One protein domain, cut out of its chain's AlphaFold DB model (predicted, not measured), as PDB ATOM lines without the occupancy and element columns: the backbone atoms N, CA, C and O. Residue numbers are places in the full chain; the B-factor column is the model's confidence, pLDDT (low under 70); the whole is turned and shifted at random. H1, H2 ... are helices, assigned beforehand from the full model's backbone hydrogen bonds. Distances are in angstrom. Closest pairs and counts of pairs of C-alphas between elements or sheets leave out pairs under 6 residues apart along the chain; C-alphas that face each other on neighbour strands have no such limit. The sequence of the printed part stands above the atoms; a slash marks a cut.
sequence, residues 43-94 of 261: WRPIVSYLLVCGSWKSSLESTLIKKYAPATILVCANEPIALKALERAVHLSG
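Overview. This is residues 43 to 94 of the 261 residues of an uncharacterized protein of Helicocarpus griseus UAMH5409 (UniProt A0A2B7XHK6). What is the main picture? H3 and H4 form a short helical hairpin, nearly antiparallel, and H2 crosses H4 on one side of it. H1 lies at one end of the long axis, and the last residues after H4 lie at the other. What is it made of? The 52 printed residues hold four named helices, H1, H2, H3 and H4 in chain order, and no named strand: all helix. It is compact, with a radius of gyration of the C-alphas of 10.6 A, yet elongated, spanning 34 by 19 by 17 A.

Arrangement. What touches H4, residues 79 to 92? H3, residues 70 to 76, makes a hairpin with it and touches it at a shallow tilt of 10 degrees, opposite ways; their closest C-alphas, of Leu 74 and Ala 82, are 4.7 A apart. H2, residues 58 to 67, touches H4 at a steep tilt of 50 degrees, the same way; their closest C-alphas, of Ile 65 and Ala 85, are 5.2 A apart. Where is H1, residues 44 to 53? It only just touches H3, with 3 pairs of C-alphas within 8 A, the closest those of Val 47 and Cys 76 at 5.8 A, and it is apart from H4 and H2. How are the backbones? In H1, H2, H3 and H4 every O i to N i+4 pair is within hydrogen-bond range.

Along the chain. How long are the helices? H4 measures 19.8 A from first to last C-alpha, H1 and H2 14.3 A each and H3 9.9 A. Where are the anchors? C-alpha 44 opens H1 at (-18.569, 21.766, 22.565), and C-alpha 92 ends H4 at (1.309, 29.552, 5.699).

Size, cuts and confidence. How far does it reach? The two C-alphas farthest apart, of Val 52 and Gly 94, are 34.2 A apart. Is it whole and confident? The printed part has no cut, and its three links are tight. Residues 43 to 56 and residue 94 are under 70 in pLDDT.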
ATOM      1  N   TRP A  43     -14.646  21.216  23.906       57.62
ATOM      2  CA  TRP A  43     -14.880  22.561  23.351       57.62
ATOM      3  C   TRP A  43     -16.316  22.755  22.858       57.62
ATOM      4  O   TRP A  43     -16.687  23.852  22.449       57.62
ATOM      5  N   ARG A  44     -17.154  21.716  22.934       55.03
ATOM      6  CA  ARG A  44     -18.569  21.766  22.565       55.03
ATOM      7  C   ARG A  44     -19.340  22.927  23.186       55.03
ATOM      8  O   ARG A  44     -19.991  23.611  22.413       55.03
ATOM      9  N   PRO A  45     -19.277  23.211  24.500       58.94
ATOM     10  CA  PRO A  45     -20.035  24.313  25.081       58.94
ATOM     11  C   PRO A  45     -19.572  25.656  24.524       58.94
ATOM     12  O   PRO A  45     -20.399  26.511  24.257       58.94
ATOM     13  N   ILE A  46     -18.270  25.806  24.269       59.12
ATOM     14  CA  ILE A  46     -17.657  27.030  23.750       59.12
ATOM     15  C   ILE A  46     -18.057  27.228  22.288       59.12
ATOM     16  O   ILE A  46     -18.522  28.290  21.915       59.12
ATOM     17  N   VAL A  47     -17.959  26.189  21.461       56.09
ATOM     18  CA  VAL A  47     -18.391  26.220  20.057       56.09
ATOM     19  C   VAL A  47     -19.898  26.442  19.939       56.09
ATOM     20  O   VAL A  47     -20.323  27.294  19.163       56.09
ATOM     21  N   SER A  48     -20.709  25.726  20.724       57.62
ATOM     22  CA  SER A  48     -22.162  25.918  20.782       57.62
ATOM     23  C   SER A  48     -22.510  27.339  21.217       57.62
ATOM     24  O   SER A  48     -23.350  27.979  20.600       57.62
ATOM     25  N   TYR A  49     -21.817  27.865  22.223       58.88
ATOM     26  CA  TYR A  49     -21.969  29.236  22.695       58.88
ATOM     27  C   TYR A  49     -21.598  30.279  21.625       58.88
ATOM     28  O   TYR A  49     -22.335  31.237  21.385       58.88
ATOM     29  N   LEU A  50     -20.484  30.065  20.928       60.72
ATOM     30  CA  LEU A  50     -19.964  30.968  19.902       60.72
ATOM     31  C   LEU A  50     -20.798  30.942  18.610       60.72
ATOM     32  O   LEU A  50     -20.891  31.959  17.923       60.72
ATOM     33  N   LEU A  51     -21.458  29.818  18.305       57.44
ATOM     34  CA  LEU A  51     -22.451  29.716  17.229       57.44
ATOM     35  C   LEU A  51     -23.712  30.546  17.516       57.44
ATOM     36  O   LEU A  51     -24.300  31.075  16.576       57.44
ATOM     37  N   VAL A  52     -24.112  30.693  18.787       57.19
ATOM     38  CA  VAL A  52     -25.292  31.490  19.177       57.19
ATOM     39  C   VAL A  52     -25.023  32.995  19.096       57.19
ATOM     40  O   VAL A  52     -25.908  33.755  18.708       57.19
ATOM     41  N   CYS A  53     -23.814  33.449  19.435       60.00
ATOM     42  CA  CYS A  53     -23.559  34.880  19.623       60.00
ATOM     43  C   CYS A  53     -23.395  35.673  18.316       60.00
ATOM     44  O   CYS A  53     -23.566  36.890  18.335       60.00
ATOM     45  N   GLY A  54     -23.049  35.027  17.194       60.25
ATOM     46  CA  GLY A  54     -22.972  35.635  15.852       60.25
ATOM     47  C   GLY A  54     -21.942  36.764  15.658       60.25
ATOM     48  O   GLY A  54     -21.594  37.077  14.522       60.25
ATOM     49  N   SER A  55     -21.416  37.346  16.737       63.12
ATOM     50  CA  SER A  55     -20.397  38.388  16.744       63.12
ATOM     51  C   SER A  55     -19.135  37.866  17.417       63.12
ATOM     52  O   SER A  55     -19.152  37.367  18.544       63.12
ATOM     53  N   TRP A  56     -18.026  37.959  16.696       68.94
ATOM     54  CA  TRP A  56     -16.723  37.552  17.188       68.94
ATOM     55  C   TRP A  56     -15.922  38.813  17.470       68.94
ATOM     56  O   TRP A  56     -15.724  39.637  16.577       68.94
ATOM     57  N   LYS A  57     -15.444  38.980  18.709       78.00
ATOM     58  CA  LYS A  57     -14.406  39.983  18.972       78.00
ATOM     59  C   LYS A  57     -13.196  39.630  18.106       78.00
ATOM     60  O   LYS A  57     -12.740  38.485  18.126       78.00
ATOM     61  N   SER A  58     -12.663  40.609  17.381       79.69
ATOM     62  CA  SER A  58     -11.536  40.434  16.452       79.69
ATOM     63  C   SER A  58     -10.310  39.784  17.110       79.69
ATOM     64  O   SER A  58      -9.612  38.987  16.481       79.69
ATOM     65  N   SER A  59     -10.075  40.047  18.400       77.31
ATOM     66  CA  SER A  59      -9.012  39.416  19.193       77.31
ATOM     67  C   SER A  59      -9.214  37.908  19.396       77.31
ATOM     68  O   SER A  59      -8.264  37.133  19.257       77.31
ATOM     69  N   LEU A  60     -10.447  37.472  19.678       78.19
ATOM     70  CA  LEU A  60     -10.782  36.058  19.851       78.19
ATOM     71  C   LEU A  60     -10.707  35.317  18.515       78.19
ATOM     72  O   LEU A  60     -10.103  34.249  18.444       78.19
ATOM     73  N   GLU A  61     -11.254  35.918  17.457       84.94
ATOM     74  CA  GLU A  61     -11.180  35.390  16.095       84.94
ATOM     75  C   GLU A  61      -9.722  35.114  15.692       84.94
ATOM     76  O   GLU A  61      -9.365  33.996  15.320       84.94
ATOM     77  N   SER A  62      -8.853  36.112  15.875       86.38
ATOM     78  CA  SER A  62      -7.422  36.010  15.575       86.38
ATOM     79  C   SER A  62      -6.741  34.893  16.363       86.38
ATOM     80  O   SER A  62      -5.888  34.182  15.833       86.38
ATOM     81  N   THR A  63      -7.097  34.745  17.640       85.56
ATOM     82  CA  THR A  63      -6.517  33.732  18.531       85.56
ATOM     83  C   THR A  63      -6.951  32.329  18.121       85.56
ATOM     84  O   THR A  63      -6.121  31.424  18.072       85.56
ATOM     85  N   LEU A  64      -8.221  32.149  17.758       85.12
ATOM     86  CA  LEU A  64      -8.741  30.867  17.289       85.12
ATOM     87  C   LEU A  64      -8.091  30.446  15.976       85.12
ATOM     88  O   LEU A  64      -7.558  29.346  15.873       85.12
ATOM     89  N   ILE A  65      -8.057  31.355  15.005       89.50
ATOM     90  CA  ILE A  65      -7.421  31.125  13.707       89.50
ATOM     91  C   ILE A  65      -5.925  30.781  13.861       89.50
ATOM     92  O   ILE A  65      -5.383  30.006  13.078       89.50
ATOM     93  N   LYS A  66      -5.241  31.344  14.866       89.00
ATOM     94  CA  LYS A  66      -3.831  31.042  15.170       89.00
ATOM     95  C   LYS A  66      -3.632  29.683  15.839       89.00
ATOM     96  O   LYS A  66      -2.657  29.012  15.520       89.00
ATOM     97  N   LYS A  67      -4.492  29.329  16.800       86.19
ATOM     98  CA  LYS A  67      -4.281  28.177  17.692       86.19
ATOM     99  C   LYS A  67      -4.887  26.867  17.168       86.19
ATOM    100  O   LYS A  67      -4.472  25.811  17.632       86.19
ATOM    101  N   TYR A  68      -5.838  26.904  16.228       86.00
ATOM    102  CA  TYR A  68      -6.588  25.711  15.812       86.00
ATOM    103  C   TYR A  68      -6.406  25.337  14.345       86.00
ATOM    104  O   TYR A  68      -6.204  26.179  13.472       86.00
ATOM    105  N   ALA A  69      -6.549  24.037  14.078       89.75
ATOM    106  CA  ALA A  69      -6.548  23.506  12.727       89.75
ATOM    107  C   ALA A  69      -7.761  24.033  11.927       89.75
ATOM    108  O   ALA A  69      -8.878  24.063  12.459       89.75
ATOM    109  N   PRO A  70      -7.595  24.360  10.630       91.06
ATOM    110  CA  PRO A  70      -8.686  24.852   9.785       91.06
ATOM    111  C   PRO A  70      -9.880  23.900   9.723       91.06
ATOM    112  O   PRO A  70     -11.016  24.354   9.707       91.06
ATOM    113  N   ALA A  71      -9.638  22.584   9.762       89.56
ATOM    114  CA  ALA A  71     -10.703  21.584   9.796       89.56
ATOM    115  C   ALA A  71     -11.612  21.762  11.020       89.56
ATOM    116  O   ALA A  71     -12.827  21.764  10.876       89.56
ATOM    117  N   THR A  72     -11.046  21.977  12.209       86.69
ATOM    118  CA  THR A  72     -11.824  22.220  13.432       86.69
ATOM    119  C   THR A  72     -12.627  23.512  13.320       86.69
ATOM    120  O   THR A  72     -13.811  23.539  13.648       86.69
ATOM    121  N   ILE A  73     -12.012  24.578  12.803       90.62
ATOM    122  CA  ILE A  73     -12.686  25.870  12.639       90.62
ATOM    123  C   ILE A  73     -13.828  25.762  11.621       90.62
ATOM    124  O   ILE A  73     -14.919  26.245  11.889       90.62
ATOM    125  N   LEU A  74     -13.631  25.073  10.498       91.06
ATOM    126  CA  LEU A  74     -14.639  24.898   9.447       91.06
ATOM    127  C   LEU A  74     -15.912  24.186   9.946       91.06
ATOM    128  O   LEU A  74     -17.021  24.448   9.481       91.06
ATOM    129  N   VAL A  75     -15.757  23.304  10.931       87.38
ATOM    130  CA  VAL A  75     -16.848  22.537  11.550       87.38
ATOM    131  C   VAL A  75     -17.619  23.379  12.553       87.38
ATOM    132  O   VAL A  75     -18.842  23.287  12.651       87.38
ATOM    133  N   CYS A  76     -16.888  24.183  13.316       82.69
ATOM    134  CA  CYS A  76     -17.378  24.802  14.535       82.69
ATOM    135  C   CYS A  76     -17.749  26.277  14.355       82.69
ATOM    136  O   CYS A  76     -18.677  26.756  14.999       82.69
ATOM    137  N   ALA A  77     -17.045  26.999  13.491       87.19
ATOM    138  CA  ALA A  77     -17.229  28.428  13.284       87.19
ATOM    139  C   ALA A  77     -18.235  28.719  12.164       87.19
ATOM    140  O   ALA A  77     -18.651  27.829  11.416       87.19
ATOM    141  N   ASN A  78     -18.638  29.983  12.064       89.44
ATOM    142  CA  ASN A  78     -19.388  30.479  10.919       89.44
ATOM    143  C   ASN A  78     -18.478  30.600   9.683       89.44
ATOM    144  O   ASN A  78     -17.249  30.569   9.773       89.44
ATOM    145  N   GLU A  79     -19.106  30.742   8.523       93.75
ATOM    146  CA  GLU A  79     -18.417  30.763   7.235       93.75
ATOM    147  C   GLU A  79     -17.323  31.845   7.121       93.75
ATOM    148  O   GLU A  79     -16.224  31.494   6.699       93.75
ATOM    149  N   PRO A  80     -17.515  33.110   7.557       93.94
ATOM    150  CA  PRO A  80     -16.463  34.127   7.449       93.94
ATOM    151  C   PRO A  80     -15.175  33.781   8.209       93.94
ATOM    152  O   PRO A  80     -14.078  34.090   7.752       93.94
ATOM    153  N   ILE A  81     -15.283  33.132   9.369       91.81
ATOM    154  CA  ILE A  81     -14.116  32.777  10.190       91.81
ATOM    155  C   ILE A  81     -13.451  31.522   9.671       91.81
ATOM    156  O   ILE A  81     -12.223  31.438   9.643       91.81
ATOM    157  N   ALA A  82     -14.259  30.561   9.233       94.56
ATOM    158  CA  ALA A  82     -13.754  29.399   8.540       94.56
ATOM    159  C   ALA A  82     -12.968  29.798   7.283       94.56
ATOM    160  O   ALA A  82     -11.873  29.282   7.073       94.56
ATOM    161  N   LEU A  83     -13.465  30.770   6.513       95.94
ATOM    162  CA  LEU A  83     -12.773  31.302   5.343       95.94
ATOM    163  C   LEU A  83     -11.429  31.930   5.723       95.94
ATOM    164  O   LEU A  83     -10.404  31.511   5.198       95.94
ATOM    165  N   LYS A  84     -11.392  32.837   6.707       95.12
ATOM    166  CA  LYS A  84     -10.130  33.440   7.178       95.12
ATOM    167  C   LYS A  84      -9.128  32.405   7.701       95.12
ATOM    168  O   LYS A  84      -7.917  32.561   7.542       95.12
ATOM    169  N   ALA A  85      -9.615  31.336   8.335       94.69
ATOM    170  CA  ALA A  85      -8.770  30.223   8.759       94.69
ATOM    171  C   ALA A  85      -8.170  29.463   7.567       94.69
ATOM    172  O   ALA A  85      -6.986  29.120   7.599       94.69
ATOM    173  N   LEU A  86      -8.963  29.222   6.519       94.25
ATOM    174  CA  LEU A  86      -8.501  28.603   5.276       94.25
ATOM    175  C   LEU A  86      -7.496  29.496   4.540       94.25
ATOM    176  O   LEU A  86      -6.423  29.016   4.179       94.25
ATOM    177  N   GLU A  87      -7.789  30.788   4.393       94.31
ATOM    178  CA  GLU A  87      -6.891  31.783   3.791       94.31
ATOM    179  C   GLU A  87      -5.530  31.784   4.486       94.31
ATOM    180  O   GLU A  87      -4.487  31.636   3.846       94.31
ATOM    181  N   ARG A  88      -5.524  31.853   5.822       93.31
ATOM    182  CA  ARG A  88      -4.292  31.773   6.610       93.31
ATOM    183  C   ARG A  88      -3.540  30.466   6.371       93.31
ATOM    184  O   ARG A  88      -2.316  30.490   6.261       93.31
ATOM    185  N   ALA A  89      -4.235  29.333   6.331       90.94
ATOM    186  CA  ALA A  89      -3.597  28.035   6.133       90.94
ATOM    187  C   ALA A  89      -2.943  27.916   4.750       90.94
ATOM    188  O   ALA A  89      -1.821  27.416   4.642       90.94
ATOM    189  N   VAL A  90      -3.597  28.431   3.706       88.44
ATOM    190  CA  VAL A  90      -3.034  28.509   2.349       88.44
ATOM    191  C   VAL A  90      -1.818  29.441   2.317       88.44
ATOM    192  O   VAL A  90      -0.776  29.071   1.780       88.44
ATOM    193  N   HIS A  91      -1.893  30.605   2.972       88.44
ATOM    194  CA  HIS A  91      -0.753  31.518   3.084       88.44
ATOM    195  C   HIS A  91       0.453  30.889   3.800       88.44
ATOM    196  O   HIS A  91       1.582  31.039   3.335       88.44
ATOM    197  N   LEU A  92       0.235  30.174   4.911       85.56
ATOM    198  CA  LEU A  92       1.309  29.552   5.699       85.56
ATOM    199  C   LEU A  92       1.937  28.337   5.016       85.56
ATOM    200  O   LEU A  92       3.131  28.100   5.168       85.56
ATOM    201  N   SER A  93       1.150  27.566   4.267       81.25
ATOM    202  CA  SER A  93       1.646  26.387   3.545       81.25
ATOM    203  C   SER A  93       2.495  26.744   2.324       81.25
ATOM    204  O   SER A  93       3.033  25.849   1.678       81.25
ATOM    205  N   GLY A  94       2.639  28.035   1.999       68.19
ATOM    206  CA  GLY A  94       3.411  28.466   0.839       68.19
ATOM    207  C   GLY A  94       2.831  27.937  -0.472       68.19
ATOM    208  O   GLY A  94       3.560  27.875  -1.462       68.19
TER     209      GLY A  94